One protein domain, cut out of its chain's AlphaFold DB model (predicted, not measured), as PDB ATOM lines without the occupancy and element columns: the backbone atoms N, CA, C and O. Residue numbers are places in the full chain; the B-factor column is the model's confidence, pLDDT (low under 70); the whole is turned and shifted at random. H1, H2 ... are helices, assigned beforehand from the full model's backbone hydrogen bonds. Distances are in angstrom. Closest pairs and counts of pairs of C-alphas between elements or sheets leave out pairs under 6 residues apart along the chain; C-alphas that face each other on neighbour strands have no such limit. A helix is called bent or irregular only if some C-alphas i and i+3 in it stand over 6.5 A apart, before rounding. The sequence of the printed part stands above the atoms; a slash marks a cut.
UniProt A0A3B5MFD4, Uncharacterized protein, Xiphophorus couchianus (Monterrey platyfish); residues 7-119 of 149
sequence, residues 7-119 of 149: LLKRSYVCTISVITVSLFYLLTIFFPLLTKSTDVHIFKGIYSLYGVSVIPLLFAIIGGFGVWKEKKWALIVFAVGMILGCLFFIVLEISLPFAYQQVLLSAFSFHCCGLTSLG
ATOM      1  N   LEU A   7     274.377 164.024 295.529       65.88
ATOM      2  CA  LEU A   7     274.482 164.318 296.956       65.88
ATOM      3  C   LEU A   7     273.179 164.865 297.564       65.88
ATOM      4  O   LEU A   7     272.796 164.452 298.656       65.88
ATOM      5  N   LEU A   8     272.469 165.743 296.848       67.75
ATOM      6  CA  LEU A   8     271.222 166.349 297.326       67.75
ATOM      7  C   LEU A   8     270.127 165.290 297.456       67.75
ATOM      8  O   LEU A   8     269.403 165.236 298.444       67.75
ATOM      9  N   LYS A   9     270.080 164.380 296.481       68.94
ATOM     10  CA  LYS A   9     269.163 163.249 296.497       68.94
ATOM     11  C   LYS A   9     269.420 162.305 297.677       68.94
ATOM     12  O   LYS A   9     268.474 161.848 298.311       68.94
ATOM     13  N   ARG A  10     270.687 162.005 297.974       76.81
ATOM     14  CA  ARG A  10     271.056 161.118 299.089       76.81
ATOM     15  C   ARG A  10     270.795 161.772 300.448       76.81
ATOM     16  O   ARG A  10     270.254 161.115 301.327       76.81
ATOM     17  N   SER A  11     271.107 163.063 300.579       79.50
ATOM     18  CA  SER A  11     270.824 163.852 301.784       79.50
ATOM     19  C   SER A  11     269.326 163.890 302.092       79.50
ATOM     20  O   SER A  11     268.914 163.621 303.213       79.50
ATOM     21  N   TYR A  12     268.498 164.105 301.072       73.69
ATOM     22  CA  TYR A  12     267.052 164.213 301.233       73.69
ATOM     23  C   TYR A  12     266.364 162.897 301.647       73.69
ATOM     24  O   TYR A  12     265.431 162.887 302.446       73.69
ATOM     25  N   VAL A  13     266.840 161.757 301.136       77.62
ATOM     26  CA  VAL A  13     266.358 160.441 301.591       77.62
ATOM     27  C   VAL A  13     266.746 160.203 303.053       77.62
ATOM     28  O   VAL A  13     265.925 159.715 303.827       77.62
ATOM     29  N   CYS A  14     267.960 160.603 303.448       77.62
ATOM     30  CA  CYS A  14     268.407 160.517 304.836       77.62
ATOM     31  C   CYS A  14     267.604 161.430 305.773       77.62
ATOM     32  O   CYS A  14     267.281 161.011 306.881       77.62
ATOM     33  N   THR A  15     267.243 162.649 305.366       78.44
ATOM     34  CA  THR A  15     266.452 163.540 306.229       78.44
ATOM     35  C   THR A  15     265.048 162.992 306.470       78.44
ATOM     36  O   THR A  15     264.609 162.960 307.615       78.44
ATOM     37  N   ILE A  16     264.372 162.464 305.445       77.88
ATOM     38  CA  ILE A  16     263.057 161.819 305.611       77.88
ATOM     39  C   ILE A  16     263.143 160.593 306.522       77.88
ATOM     40  O   ILE A  16     262.288 160.419 307.397       77.88
ATOM     41  N   SER A  17     264.164 159.747 306.346       78.88
ATOM     42  CA  SER A  17     264.326 158.561 307.192       78.88
ATOM     43  C   SER A  17     264.622 158.935 308.644       78.88
ATOM     44  O   SER A  17     264.085 158.325 309.558       78.88
ATOM     45  N   VAL A  18     265.445 159.963 308.880       81.75
ATOM     46  CA  VAL A  18     265.760 160.425 310.239       81.75
ATOM     47  C   VAL A  18     264.519 161.009 310.909       81.75
ATOM     48  O   VAL A  18     264.246 160.679 312.056       81.75
ATOM     49  N   ILE A  19     263.720 161.811 310.200       82.38
ATOM     50  CA  ILE A  19     262.495 162.399 310.758       82.38
ATOM     51  C   ILE A  19     261.475 161.310 311.126       82.38
ATOM     52  O   ILE A  19     260.907 161.347 312.214       82.38
ATOM     53  N   THR A  20     261.265 160.317 310.259       79.88
ATOM     54  CA  THR A  20     260.330 159.208 310.536       79.88
ATOM     55  C   THR A  20     260.773 158.354 311.724       79.88
ATOM     56  O   THR A  20     259.948 158.019 312.574       79.88
ATOM     57  N   VAL A  21     262.071 158.062 311.842       83.12
ATOM     58  CA  VAL A  21     262.626 157.326 312.988       83.12
ATOM     59  C   VAL A  21     262.526 158.142 314.278       83.12
ATOM     60  O   VAL A  21     262.090 157.605 315.294       83.12
ATOM     61  N   SER A  22     262.848 159.437 314.250       81.31
ATOM     62  CA  SER A  22     262.735 160.320 315.418       81.31
ATOM     63  C   SER A  22     261.296 160.433 315.928       81.31
ATOM     64  O   SER A  22     261.074 160.392 317.137       81.31
ATOM     65  N   LEU A  23     260.311 160.513 315.025       79.38
ATOM     66  CA  LEU A  23     258.888 160.521 315.385       79.38
ATOM     67  C   LEU A  23     258.442 159.192 316.004       79.38
ATOM     68  O   LEU A  23     257.712 159.191 316.991       79.38
ATOM     69  N   PHE A  24     258.905 158.063 315.465       80.50
ATOM     70  CA  PHE A  24     258.609 156.740 316.015       80.50
ATOM     71  C   PHE A  24     259.238 156.543 317.405       80.50
ATOM     72  O   PHE A  24     258.617 155.983 318.307       80.50
ATOM     73  N   TYR A  25     260.450 157.061 317.611       75.75
ATOM     74  CA  TYR A  25     261.154 156.994 318.890       75.75
ATOM     75  C   TYR A  25     260.483 157.861 319.965       75.75
ATOM     76  O   TYR A  25     260.254 157.390 321.079       75.75
ATOM     77  N   LEU A  26     260.079 159.088 319.606       71.38
ATOM     78  CA  LEU A  26     259.246 159.943 320.457       71.38
ATOM     79  C   LEU A  26     257.933 159.247 320.813       71.38
ATOM     80  O   LEU A  26     257.552 159.259 321.973       71.38
ATOM     81  N   LEU A  27     257.283 158.576 319.862       68.81
ATOM     82  CA  LEU A  27     256.047 157.840 320.119       68.81
ATOM     83  C   LEU A  27     256.274 156.692 321.109       68.81
ATOM     84  O   LEU A  27     255.525 156.554 322.063       68.81
ATOM     85  N   THR A  28     257.349 155.923 320.949       73.38
ATOM     86  CA  THR A  28     257.642 154.769 321.816       73.38
ATOM     87  C   THR A  28     258.032 155.182 323.242       73.38
ATOM     88  O   THR A  28     257.745 154.451 324.184       73.38
ATOM     89  N   ILE A  29     258.663 156.349 323.419       71.88
ATOM     90  CA  ILE A  29     259.080 156.878 324.734       71.88
ATOM     91  C   ILE A  29     257.969 157.686 325.411       71.88
ATOM     92  O   ILE A  29     257.763 157.575 326.620       71.88
ATOM     93  N   PHE A  30     257.258 158.510 324.646       70.56
ATOM     94  CA  PHE A  30     256.250 159.429 325.166       70.56
ATOM     95  C   PHE A  30     254.919 158.713 325.431       70.56
ATOM     96  O   PHE A  30     254.210 159.086 326.357       70.56
ATOM     97  N   PHE A  31     254.608 157.638 324.695       68.50
ATOM     98  CA  PHE A  31     253.383 156.851 324.877       68.50
ATOM     99  C   PHE A  31     253.301 156.172 326.260       68.50
ATOM    100  O   PHE A  31     252.299 156.390 326.936       68.50
ATOM    101  N   PRO A  32     254.331 155.460 326.769       61.00
ATOM    102  CA  PRO A  32     254.308 154.904 328.125       61.00
ATOM    103  C   PRO A  32     254.260 155.978 329.224       61.00
ATOM    104  O   PRO A  32     253.572 155.805 330.232       61.00
ATOM    105  N   LEU A  33     254.973 157.096 329.029       61.81
ATOM    106  CA  LEU A  33     255.017 158.202 329.990       61.81
ATOM    107  C   LEU A  33     253.662 158.922 330.082       61.81
ATOM    108  O   LEU A  33     253.217 159.239 331.182       61.81
ATOM    109  N   LEU A  34     252.973 159.088 328.948       58.16
ATOM    110  CA  LEU A  34     251.605 159.603 328.882       58.16
ATOM    111  C   LEU A  34     250.582 158.619 329.452       58.16
ATOM    112  O   LEU A  34     249.698 159.049 330.175       58.16
ATOM    113  N   THR A  35     250.697 157.309 329.194       56.25
ATOM    114  CA  THR A  35     249.761 156.316 329.770       56.25
ATOM    115  C   THR A  35     249.824 156.235 331.295       56.25
ATOM    116  O   THR A  35     248.878 155.759 331.917       56.25
ATOM    117  N   LYS A  36     250.923 156.698 331.906       61.34
ATOM    118  CA  LYS A  36     251.056 156.797 333.365       61.34
ATOM    119  C   LYS A  36     250.327 158.023 333.937       61.34
ATOM    120  O   LYS A  36     249.968 157.998 335.109       61.34
ATOM    121  N   SER A  37     250.103 159.059 333.126       56.69
ATOM    122  CA  SER A  37     249.340 160.257 333.481       56.69
ATOM    123  C   SER A  37     247.890 160.041 333.051       56.69
ATOM    124  O   SER A  37     247.511 160.254 331.904       56.69
ATOM    125  N   THR A  38     247.100 159.485 333.954       53.53
ATOM    126  CA  THR A  38     245.703 159.095 333.751       53.53
ATOM    127  C   THR A  38     244.829 160.274 333.324       53.53
ATOM    128  O   THR A  38     244.492 161.069 334.185       53.53
ATOM    129  N   ASP A  39     244.452 160.362 332.038       60.28
ATOM    130  CA  ASP A  39     243.277 161.105 331.539       60.28
ATOM    131  C   ASP A  39     242.943 160.731 330.075       60.28
ATOM    132  O   ASP A  39     243.722 160.937 329.141       60.28
ATOM    133  N   VAL A  40     241.745 160.178 329.846       55.88
ATOM    134  CA  VAL A  40     241.308 159.617 328.546       55.88
ATOM    135  C   VAL A  40     241.052 160.670 327.455       55.88
ATOM    136  O   VAL A  40     241.106 160.361 326.264       55.88
ATOM    137  N   HIS A  41     240.806 161.924 327.834       51.09
ATOM    138  CA  HIS A  41     240.466 162.995 326.892       51.09
ATOM    139  C   HIS A  41     241.697 163.674 326.274       51.09
ATOM    140  O   HIS A  41     241.694 163.984 325.079       51.09
ATOM    141  N   ILE A  42     242.780 163.822 327.042       56.19
ATOM    142  CA  ILE A  42     244.058 164.383 326.568       56.19
ATOM    143  C   ILE A  42     244.654 163.494 325.462       56.19
ATOM    144  O   ILE A  42     245.206 163.983 324.473       56.19
ATOM    145  N   PHE A  43     244.439 162.179 325.557       59.12
ATOM    146  CA  PHE A  43     244.893 161.202 324.567       59.12
ATOM    147  C   PHE A  43     244.300 161.424 323.169       59.12
ATOM    148  O   PHE A  43     244.998 161.264 322.163       59.12
ATOM    149  N   LYS A  44     243.028 161.835 323.084       61.44
ATOM    150  CA  LYS A  44     242.338 162.055 321.805       61.44
ATOM    151  C   LYS A  44     242.868 163.294 321.078       61.44
ATOM    152  O   LYS A  44     243.040 163.254 319.860       61.44
ATOM    153  N   GLY A  45     243.187 164.359 321.818       63.12
ATOM    154  CA  GLY A  45     243.801 165.571 321.270       63.12
ATOM    155  C   GLY A  45     245.214 165.324 320.743       63.12
ATOM    156  O   GLY A  45     245.522 165.702 319.616       63.12
ATOM    157  N   ILE A  46     246.047 164.606 321.501       69.00
ATOM    158  CA  ILE A  46     247.418 164.269 321.084       69.00
ATOM    159  C   ILE A  46     247.414 163.379 319.836       69.00
ATOM    160  O   ILE A  46     248.163 163.634 318.893       69.00
ATOM    161  N   TYR A  47     246.544 162.367 319.789       67.88
ATOM    162  CA  TYR A  47     246.416 161.499 318.617       67.88
ATOM    163  C   TYR A  47     245.939 162.273 317.376       67.88
ATOM    164  O   TYR A  47     246.438 162.054 316.272       67.88
ATOM    165  N   SER A  48     245.023 163.229 317.563       68.69
ATOM    166  CA  SER A  48     244.561 164.131 316.502       68.69
ATOM    167  C   SER A  48     245.688 165.036 315.983       68.69
ATOM    168  O   SER A  48     245.956 165.060 314.781       68.69
ATOM    169  N   LEU A  49     246.428 165.708 316.876       66.25
ATOM    170  CA  LEU A  49     247.570 166.568 316.526       66.25
ATOM    171  C   LEU A  49     248.678 165.794 315.799       66.25
ATOM    172  O   LEU A  49     249.283 166.299 314.850       66.25
ATOM    173  N   TYR A  50     248.909 164.544 316.199       72.25
ATOM    174  CA  TYR A  50     249.829 163.644 315.515       72.25
ATOM    175  C   TYR A  50     249.374 163.346 314.080       72.25
ATOM    176  O   TYR A  50     250.165 163.483 313.144       72.25
ATOM    177  N   GLY A  51     248.094 163.011 313.884       74.19
ATOM    178  CA  GLY A  51     247.521 162.782 312.555       74.19
ATOM    179  C   GLY A  51     247.679 163.993 311.631       74.19
ATOM    180  O   GLY A  51     248.081 163.843 310.476       74.19
ATOM    181  N   VAL A  52     247.458 165.200 312.156       76.81
ATOM    182  CA  VAL A  52     247.636 166.454 311.409       76.81
ATOM    183  C   VAL A  52     249.104 166.686 311.027       76.81
ATOM    184  O   VAL A  52     249.372 167.115 309.909       76.81
ATOM    185  N   SER A  53     250.067 166.354 311.893       77.31
ATOM    186  CA  SER A  53     251.509 166.515 311.627       77.31
ATOM    187  C   SER A  53     252.054 165.564 310.547       77.31
ATOM    188  O   SER A  53     252.948 165.931 309.780       77.31
ATOM    189  N   VAL A  54     251.493 164.356 310.432       81.44
ATOM    190  CA  VAL A  54     251.918 163.358 309.433       81.44
ATOM    191  C   VAL A  54     251.579 163.797 308.000       81.44
ATOM    192  O   VAL A  54     252.335 163.514 307.070       81.44
ATOM    193  N   ILE A  55     250.481 164.529 307.799       82.69
ATOM    194  CA  ILE A  55     249.980 164.918 306.470       82.69
ATOM    195  C   ILE A  55     250.958 165.845 305.699       82.69
ATOM    196  O   ILE A  55     251.337 165.488 304.578       82.69
ATOM    197  N   PRO A  56     251.445 166.980 306.248       82.81
ATOM    198  CA  PRO A  56     252.466 167.822 305.608       82.81
ATOM    199  C   PRO A  56     253.758 167.067 305.292       82.81
ATOM    200  O   PRO A  56     254.434 167.351 304.305       82.81
ATOM    201  N   LEU A  57     254.094 166.079 306.122       81.06
ATOM    202  CA  LEU A  57     255.293 165.263 305.986       81.06
ATOM    203  C   LEU A  57     255.204 164.358 304.751       81.06
ATOM    204  O   LEU A  57     256.144 164.298 303.959       81.06
ATOM    205  N   LEU A  58     254.048 163.729 304.525       84.81
ATOM    206  CA  LEU A  58     253.775 162.970 303.302       84.81
ATOM    207  C   LEU A  58     253.835 163.864 302.057       84.81
ATOM    208  O   LEU A  58     254.453 163.487 301.059       84.81
ATOM    209  N   PHE A  59     253.265 165.073 302.119       86.38
ATOM    210  CA  PHE A  59     253.370 166.039 301.023       86.38
ATOM    211  C   PHE A  59     254.818 166.444 300.750       86.38
ATOM    212  O   PHE A  59     255.225 166.467 299.587       86.38
ATOM    213  N   ALA A  60     255.623 166.682 301.789       84.38
ATOM    214  CA  ALA A  60     257.044 166.971 301.642       84.38
ATOM    215  C   ALA A  60     257.765 165.839 300.896       84.38
ATOM    216  O   ALA A  60     258.436 166.124 299.903       84.38
ATOM    217  N   ILE A  61     257.554 164.572 301.283       84.88
ATOM    218  CA  ILE A  61     258.136 163.391 300.614       84.88
ATOM    219  C   ILE A  61     257.784 163.367 299.118       84.88
ATOM    220  O   ILE A  61     258.661 163.145 298.276       84.88
ATOM    221  N   ILE A  62     256.520 163.635 298.772       85.38
ATOM    222  CA  ILE A  62     256.056 163.718 297.377       85.38
ATOM    223  C   ILE A  62     256.776 164.852 296.634       85.38
ATOM    224  O   ILE A  62     257.232 164.651 295.506       85.38
ATOM    225  N   GLY A  63     256.940 166.015 297.269       84.62
ATOM    226  CA  GLY A  63     257.663 167.159 296.711       84.62
ATOM    227  C   GLY A  63     259.115 166.826 296.378       84.62
ATOM    228  O   GLY A  63     259.580 167.092 295.267       84.62
ATOM    229  N   GLY A  64     259.821 166.153 297.283       81.94
ATOM    230  CA  GLY A  64     261.194 165.730 297.032       81.94
ATOM    231  C   GLY A  64     261.328 164.606 296.007       81.94
ATOM    232  O   GLY A  64     262.270 164.609 295.210       81.94
ATOM    233  N   PHE A  65     260.359 163.685 295.932       78.88
ATOM    234  CA  PHE A  65     260.290 162.727 294.825       78.88
ATOM    235  C   PHE A  65     260.039 163.433 293.483       78.88
ATOM    236  O   PHE A  65     260.604 163.035 292.459       78.88
ATOM    237  N   GLY A  66     259.254 164.515 293.487       83.06
ATOM    238  CA  GLY A  66     259.039 165.393 292.338       83.06
ATOM    239  C   GLY A  66     260.327 166.032 291.826       83.06
ATOM    240  O   GLY A  66     260.547 166.057 290.614       83.06
ATOM    241  N   VAL A  67     261.216 166.445 292.734       78.25
ATOM    242  CA  VAL A  67     262.555 166.954 292.396       78.25
ATOM    243  C   VAL A  67     263.459 165.839 291.868       78.25
ATOM    244  O   VAL A  67     264.124 166.028 290.853       78.25
ATOM    245  N   TRP A  68     263.467 164.659 292.504       71.06
ATOM    246  CA  TRP A  68     264.292 163.526 292.061       71.06
ATOM    247  C   TRP A  68     263.904 163.085 290.647       71.06
ATOM    248  O   TRP A  68     264.758 163.004 289.766       71.06
ATOM    249  N   LYS A  69     262.634 162.767 290.406       75.75
ATOM    250  CA  LYS A  69     262.194 162.192 289.125       75.75
ATOM    251  C   LYS A  69     261.857 163.242 288.060       75.75
ATOM    252  O   LYS A  69     261.282 162.868 287.037       75.75
ATOM    253  N   GLU A  70     262.167 164.518 288.309       78.94
ATOM    254  CA  GLU A  70     261.798 165.668 287.464       78.94
ATOM    255  C   GLU A  70     260.301 165.660 287.083       78.94
ATOM    256  O   GLU A  70     259.877 166.106 286.013       78.94
ATOM    257  N   LYS A  71     259.462 165.104 287.968       78.62
ATOM    258  CA  LYS A  71     258.025 164.954 287.741       78.62
ATOM    259  C   LYS A  71     257.332 166.244 288.142       78.62
ATOM    260  O   LYS A  71     257.082 166.491 289.319       78.62
ATOM    261  N   LYS A  72     256.945 167.019 287.130       84.81
ATOM    262  CA  LYS A  72     256.205 168.279 287.294       84.81
ATOM    263  C   LYS A  72     254.917 168.105 288.111       84.81
ATOM    264  O   LYS A  72     254.644 168.918 288.980       84.81
ATOM    265  N   TRP A  73     254.183 167.009 287.900       87.31
ATOM    266  CA  TRP A  73     252.941 166.715 288.628       87.31
ATOM    267  C   TRP A  73     253.137 166.584 290.141       87.31
ATOM    268  O   TRP A  73     252.352 167.129 290.905       87.31
ATOM    269  N   ALA A  74     254.210 165.926 290.583       87.19
ATOM    270  CA  ALA A  74     254.499 165.776 292.007       87.19
ATOM    271  C   ALA A  74     254.906 167.113 292.654       87.19
ATOM    272  O   ALA A  74     254.528 167.386 293.789       87.19
ATOM    273  N   LEU A  75     255.609 167.975 291.908       85.81
ATOM    274  CA  LEU A  75     255.961 169.319 292.370       85.81
ATOM    275  C   LEU A  75     254.724 170.223 292.511       85.81
ATOM    276  O   LEU A  75     254.616 170.971 293.478       85.81
ATOM    277  N   ILE A  76     253.772 170.121 291.577       91.50
ATOM    278  CA  ILE A  76     252.500 170.855 291.630       91.50
ATOM    279  C   ILE A  76     251.657 170.379 292.817       91.50
ATOM    280  O   ILE A  76     251.178 171.206 293.583       91.50
ATOM    281  N   VAL A  77     251.518 169.063 293.010       90.75
ATOM    282  CA  VAL A  77     250.761 168.495 294.140       90.75
ATOM    283  C   VAL A  77     251.362 168.920 295.482       90.75
ATOM    284  O   VAL A  77     250.614 169.266 296.390       90.75
ATOM    285  N   PHE A  78     252.692 168.964 295.601       90.00
ATOM    286  CA  PHE A  78     253.356 169.491 296.794       90.00
ATOM    287  C   PHE A  78     253.035 170.970 297.032       90.00
ATOM    288  O   PHE A  78     252.622 171.332 298.129       90.00
ATOM    289  N   ALA A  79     253.178 171.821 296.012       91.06
ATOM    290  CA  ALA A  79     252.905 173.249 296.150       91.06
ATOM    291  C   ALA A  79     251.437 173.520 296.522       91.06
ATOM    292  O   ALA A  79     251.165 174.248 297.472       91.06
ATOM    293  N   VAL A  80     250.493 172.887 295.821       95.50
ATOM    294  CA  VAL A  80     249.053 173.025 296.086       95.50
ATOM    295  C   VAL A  80     248.698 172.486 297.472       95.50
ATOM    296  O   VAL A  80     247.984 173.156 298.212       95.50
ATOM    297  N   GLY A  81     249.222 171.315 297.848       90.94
ATOM    298  CA  GLY A  81     248.980 170.708 299.157       90.94
ATOM    299  C   GLY A  81     249.506 171.560 300.310       90.94
ATOM    300  O   GLY A  81     248.797 171.748 301.295       90.94
ATOM    301  N   MET A  82     250.699 172.146 300.170       90.69
ATOM    302  CA  MET A  82     251.255 173.061 301.170       90.69
ATOM    303  C   MET A  82     250.437 174.351 301.277       90.69
ATOM    304  O   MET A  82     250.139 174.775 302.385       90.69
ATOM    305  N   ILE A  83     250.012 174.949 300.158       94.69
ATOM    306  CA  ILE A  83     249.176 176.161 300.173       94.69
ATOM    307  C   ILE A  83     247.821 175.884 300.839       94.69
ATOM    308  O   ILE A  83     247.398 176.647 301.707       94.69
ATOM    309  N   LEU A  84     247.156 174.784 300.473       93.19
ATOM    310  CA  LEU A  84     245.866 174.393 301.048       93.19
ATOM    311  C   LEU A  84     245.995 174.037 302.537       93.19
ATOM    312  O   LEU A  84     245.157 174.429 303.343       93.19
ATOM    313  N   GLY A  85     247.066 173.331 302.909       88.88
ATOM    314  CA  GLY A  85     247.373 172.985 304.294       88.88
ATOM    315  C   GLY A  85     247.667 174.214 305.152       88.88
ATOM    316  O   GLY A  85     247.127 174.326 306.247       88.88
ATOM    317  N   CYS A  86     248.452 175.169 304.643       88.62
ATOM    318  CA  CYS A  86     248.687 176.451 305.306       88.62
ATOM    319  C   CYS A  86     247.387 177.241 305.484       88.62
ATOM    320  O   CYS A  86     247.148 177.759 306.568       88.62
ATOM    321  N   LEU A  87     246.527 177.299 304.461       90.88
ATOM    322  CA  LEU A  87     245.222 177.960 304.560       90.88
ATOM    323  C   LEU A  87     244.365 177.337 305.674       90.88
ATOM    324  O   LEU A  87     243.791 178.059 306.482       90.88
ATOM    325  N   PHE A  88     244.320 176.006 305.747       86.50
ATOM    326  CA  PHE A  88     243.599 175.284 306.795       86.50
ATOM    327  C   PHE A  88     244.186 175.538 308.191       86.50
ATOM    328  O   PHE A  88     243.439 175.842 309.118       86.50
ATOM    329  N   PHE A  89     245.514 175.485 308.337       83.44
ATOM    330  CA  PHE A  89     246.189 175.775 309.606       83.44
ATOM    331  C   PHE A  89     245.921 177.199 310.092       83.44
ATOM    332  O   PHE A  89     245.621 177.391 311.263       83.44
ATOM    333  N   ILE A  90     245.956 178.183 309.192       85.06
ATOM    334  CA  ILE A  90     245.652 179.580 309.519       85.06
ATOM    335  C   ILE A  90     244.201 179.720 310.000       85.06
ATOM    336  O   ILE A  90     243.945 180.409 310.983       85.06
ATOM    337  N   VAL A  91     243.241 179.045 309.358       86.06
ATOM    338  CA  VAL A  91     241.837 179.050 309.808       86.06
ATOM    339  C   VAL A  91     241.702 178.435 311.200       86.06
ATOM    340  O   VAL A  91     241.001 179.000 312.040       86.06
ATOM    341  N   LEU A  92     242.386 177.320 311.471       78.75
ATOM    342  CA  LEU A  92     242.404 176.712 312.803       78.75
ATOM    343  C   LEU A  92     243.008 177.661 313.842       78.75
ATOM    344  O   LEU A  92     242.378 177.912 314.865       78.75
ATOM    345  N   GLU A  93     244.173 178.246 313.571       80.19
ATOM    346  CA  GLU A  93     244.842 179.175 314.488       80.19
ATOM    347  C   GLU A  93     244.051 180.457 314.749       80.19
ATOM    348  O   GLU A  93     244.168 181.014 315.831       80.19
ATOM    349  N   ILE A  94     243.233 180.926 313.804       83.94
ATOM    350  CA  ILE A  94     242.354 182.088 314.011       83.94
ATOM    351  C   ILE A  94     241.097 181.697 314.803       83.94
ATOM    352  O   ILE A  94     240.597 182.485 315.606       83.94
ATOM    353  N   SER A  95     240.587 180.480 314.605       76.06
ATOM    354  CA  SER A  95     239.363 179.996 315.260       76.06
ATOM    355  C   SER A  95     239.602 179.580 316.715       76.06
ATOM    356  O   SER A  95     238.760 179.820 317.579       76.06
ATOM    357  N   LEU A  96     240.770 179.001 317.007       67.94
ATOM    358  CA  LEU A  96     241.171 178.546 318.340       67.94
ATOM    359  C   LEU A  96     241.172 179.643 319.423       67.94
ATOM    360  O   LEU A  96     240.591 179.397 320.476       67.94
ATOM    361  N   PRO A  97     241.749 180.847 319.235       66.44
ATOM    362  CA  PRO A  97     241.717 181.901 320.245       66.44
ATOM    363  C   PRO A  97     240.308 182.464 320.452       66.44
ATOM    364  O   PRO A  97     239.989 182.862 321.565       66.44
ATOM    365  N   PHE A  98     239.439 182.454 319.434       65.19
ATOM    366  CA  PHE A  98     238.029 182.833 319.588       65.19
ATOM    367  C   PHE A  98     237.249 181.806 320.416       65.19
ATOM    368  O   PHE A  98     236.505 182.183 321.320       65.19
ATOM    369  N   ALA A  99     237.464 180.516 320.152       58.12
ATOM    370  CA  ALA A  99     236.900 179.438 320.957       58.12
ATOM    371  C   ALA A  99     237.451 179.466 322.392       58.12
ATOM    372  O   ALA A  99     236.684 179.365 323.343       58.12
ATOM    373  N   TYR A 100     238.755 179.703 322.564       60.50
ATOM    374  CA  TYR A 100     239.387 179.852 323.875       60.50
ATOM    375  C   TYR A 100     238.838 181.058 324.641       60.50
ATOM    376  O   TYR A 100     238.524 180.932 325.817       60.50
ATOM    377  N   GLN A 101     238.665 182.210 323.990       55.78
ATOM    378  CA  GLN A 101     238.123 183.413 324.626       55.78
ATOM    379  C   GLN A 101     236.663 183.218 325.065       55.78
ATOM    380  O   GLN A 101     236.286 183.658 326.151       55.78
ATOM    381  N   GLN A 102     235.855 182.526 324.254       52.41
ATOM    382  CA  GLN A 102     234.481 182.157 324.602       52.41
ATOM    383  C   GLN A 102     234.447 181.168 325.781       52.41
ATOM    384  O   GLN A 102     233.642 181.337 326.698       52.41
ATOM    385  N   VAL A 103     235.352 180.182 325.789       52.00
ATOM    386  CA  VAL A 103     235.491 179.189 326.866       52.00
ATOM    387  C   VAL A 103     235.983 179.830 328.161       52.00
ATOM    388  O   VAL A 103     235.429 179.534 329.213       52.00
ATOM    389  N   LEU A 104     236.958 180.743 328.111       51.28
ATOM    390  CA  LEU A 104     237.501 181.437 329.285       51.28
ATOM    391  C   LEU A 104     236.425 182.279 329.987       51.28
ATOM    392  O   LEU A 104     236.372 182.322 331.214       51.28
ATOM    393  N   LEU A 105     235.533 182.907 329.215       49.94
ATOM    394  CA  LEU A 105     234.405 183.663 329.757       49.94
ATOM    395  C   LEU A 105     233.359 182.736 330.401       49.94
ATOM    396  O   LEU A 105     232.849 183.046 331.476       49.94
ATOM    397  N   SER A 106     233.073 181.577 329.793       48.22
ATOM    398  CA  SER A 106     232.192 180.574 330.407       48.22
ATOM    399  C   SER A 106     232.823 179.886 331.622       48.22
ATOM    400  O   SER A 106     232.125 179.658 332.600       48.22
ATOM    401  N   ALA A 107     234.135 179.639 331.626       48.12
ATOM    402  CA  ALA A 107     234.867 179.050 332.751       48.12
ATOM    403  C   ALA A 107     234.967 179.996 333.957       48.12
ATOM    404  O   ALA A 107     235.190 179.545 335.072       48.12
ATOM    405  N   PHE A 108     234.805 181.305 333.749       49.00
ATOM    406  CA  PHE A 108     234.637 182.259 334.845       49.00
ATOM    407  C   PHE A 108     233.198 182.266 335.393       49.00
ATOM    408  O   PHE A 108     232.985 182.587 336.558       49.00
ATOM    409  N   SER A 109     232.206 181.922 334.562       42.09
ATOM    410  CA  SER A 109     230.785 181.904 334.942       42.09
ATOM    411  C   SER A 109     230.347 180.591 335.601       42.09
ATOM    412  O   SER A 109     229.449 180.611 336.439       42.09
ATOM    413  N   PHE A 110     230.953 179.463 335.231       45.72
ATOM    414  CA  PHE A 110     230.803 178.176 335.907       45.72
ATOM    415  C   PHE A 110     231.976 178.030 336.876       45.72
ATOM    416  O   PHE A 110     233.108 178.234 336.463       45.72
ATOM    417  N   HIS A 111     231.734 177.722 338.152       48.16
ATOM    418  CA  HIS A 111     232.778 177.570 339.179       48.16
ATOM    419  C   HIS A 111     233.690 176.361 338.884       48.16
ATOM    420  O   HIS A 111     233.627 175.327 339.545       48.16
ATOM    421  N   CYS A 112     234.539 176.458 337.863       55.81
ATOM    422  CA  CYS A 112     235.456 175.400 337.479       55.81
ATOM    423  C   CYS A 112     236.583 175.298 338.511       55.81
ATOM    424  O   CYS A 112     237.351 176.241 338.700       55.81
ATOM    425  N   CYS A 113     236.707 174.133 339.150       55.22
ATOM    426  CA  CYS A 113     237.783 173.853 340.091       55.22
ATOM    427  C   CYS A 113     238.679 172.714 339.587       55.22
ATOM    428  O   CYS A 113     238.294 171.548 339.632       55.22
ATOM    429  N   GLY A 114     239.881 173.060 339.115       48.94
ATOM    430  CA  GLY A 114     240.862 172.110 338.567       48.94
ATOM    431  C   GLY A 114     240.991 172.167 337.040       48.94
ATOM    432  O   GLY A 114     240.139 172.732 336.352       48.94
ATOM    433  N   LEU A 115     242.092 171.614 336.512       44.94
ATOM    434  CA  LEU A 115     242.374 171.591 335.070       44.94
ATOM    435  C   LEU A 115     241.675 170.401 334.397       44.94
ATOM    436  O   LEU A 115     241.197 170.524 333.268       44.94
ATOM    437  N   THR A 116     241.591 169.264 335.098       45.25
ATOM    438  CA  THR A 116     240.869 168.066 334.638       45.25
ATOM    439  C   THR A 116     240.016 167.385 335.715       45.25
ATOM    440  O   THR A 116     239.084 166.670 335.349       45.25
ATOM    441  N   SER A 117     240.255 167.608 337.020       49.44
ATOM    442  CA  SER A 117     239.477 166.986 338.111       49.44
ATOM    443  C   SER A 117     239.755 167.597 339.501       49.44
ATOM    444  O   SER A 117     240.830 168.138 339.753       49.44
ATOM    445  N   LEU A 118     238.822 167.400 340.451       46.25
ATOM    446  CA  LEU A 118     238.940 167.705 341.894       46.25
ATOM    447  C   LEU A 118     240.160 167.044 342.584       46.25
ATOM    448  O   LEU A 118     240.517 167.415 343.700       46.25
ATOM    449  N   GLY A 119     240.786 166.058 341.932       52.22
ATOM    450  CA  GLY A 119     241.987 165.366 342.410       52.22
ATOM    451  C   GLY A 119     243.295 166.157 342.278       52.22
ATOM    452  O   GLY A 119     244.274 165.772 342.913       52.22
TER     453      GLY A 119
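This is residues 7 to 119 of the 149 residues of an uncharacterized protein of Xiphophorus couchianus (Monterrey platyfish) (UniProt A0A3B5MFD4). Three long helices run back and forth in a flat, loosely built zigzag, H1, H2 and H3 side by side with H2 in the middle of the row. H2 and H3 meet in a narrow V near their joining link and spread away from it; the far part of H3, residues 90 to 109, sticks out, and the tail after it folds back toward H2. The printed part has 113 residues with three named helices, in the order H1, H2, H3, and no named strand; the class is all helix. The whole is only just loose, close to extended, with a radius of gyration of the C-alphas of 19.7 A, and its flat outline spans 60 by 32 by 17 A.

Find C-alpha 7 at (274.482, 164.318, 296.956); from there H1, residues 7 to 35, runs 41.9 A to C-alpha 35 at (249.761, 156.316, 329.770). Next comes H2, residues 40 to 68, which runs 43.3 A from its first to its last C-alpha. Then look for H3, residues 72 to 109, the longest helix, which runs 55.7 A to C-alpha 109 at (230.785, 181.904, 334.942). The three helices are neither bent nor irregular, but only just: C-alphas 29 and 32 are 6.2 A apart, C-alphas 53 and 56 6.2 A, and C-alphas 94 and 97 6.3 A.

Begin with H1 and H2, a helical hairpin that only just touches, with 3 pairs of C-alphas within 8 A. Look at residues 9 to 16 of H1 and residues 61 to 68 of H2, with which alone the two helices touch; their closest C-alphas, those of Lys 9 and Trp 68, are 6.6 A apart. The two run opposite ways at a shallow tilt of 7 degrees. H2 and H3 form a second helical hairpin and touch with 24 such pairs, made by residues 56 to 67 of H2 and 72 to 85 of H3 alone. Their closest C-alphas, those of Gly 66 and Ala 74, are 4.6 A apart, and they run opposite ways at a shallow tilt of 21 degrees. H1 and H3 are apart. Along the backbones, O i to N i+4 pairs are within hydrogen-bond range in 23 of 25 cases in H1, 20 of 25 in H2 and 32 of 34 in H3.

The two C-alphas farthest apart are those of Leu 7 and His 111, 60.8 A. The printed part has no cut, and both links are tight. Residues 44 to 49 of H2 and residues 90 to 115, of which 90 to 109 belong to H3, stand free. The mean pLDDT of the printed part is 71.7; look for values under 70 at residues 7 to 9, 27, 31 to 49 and 96 to 119.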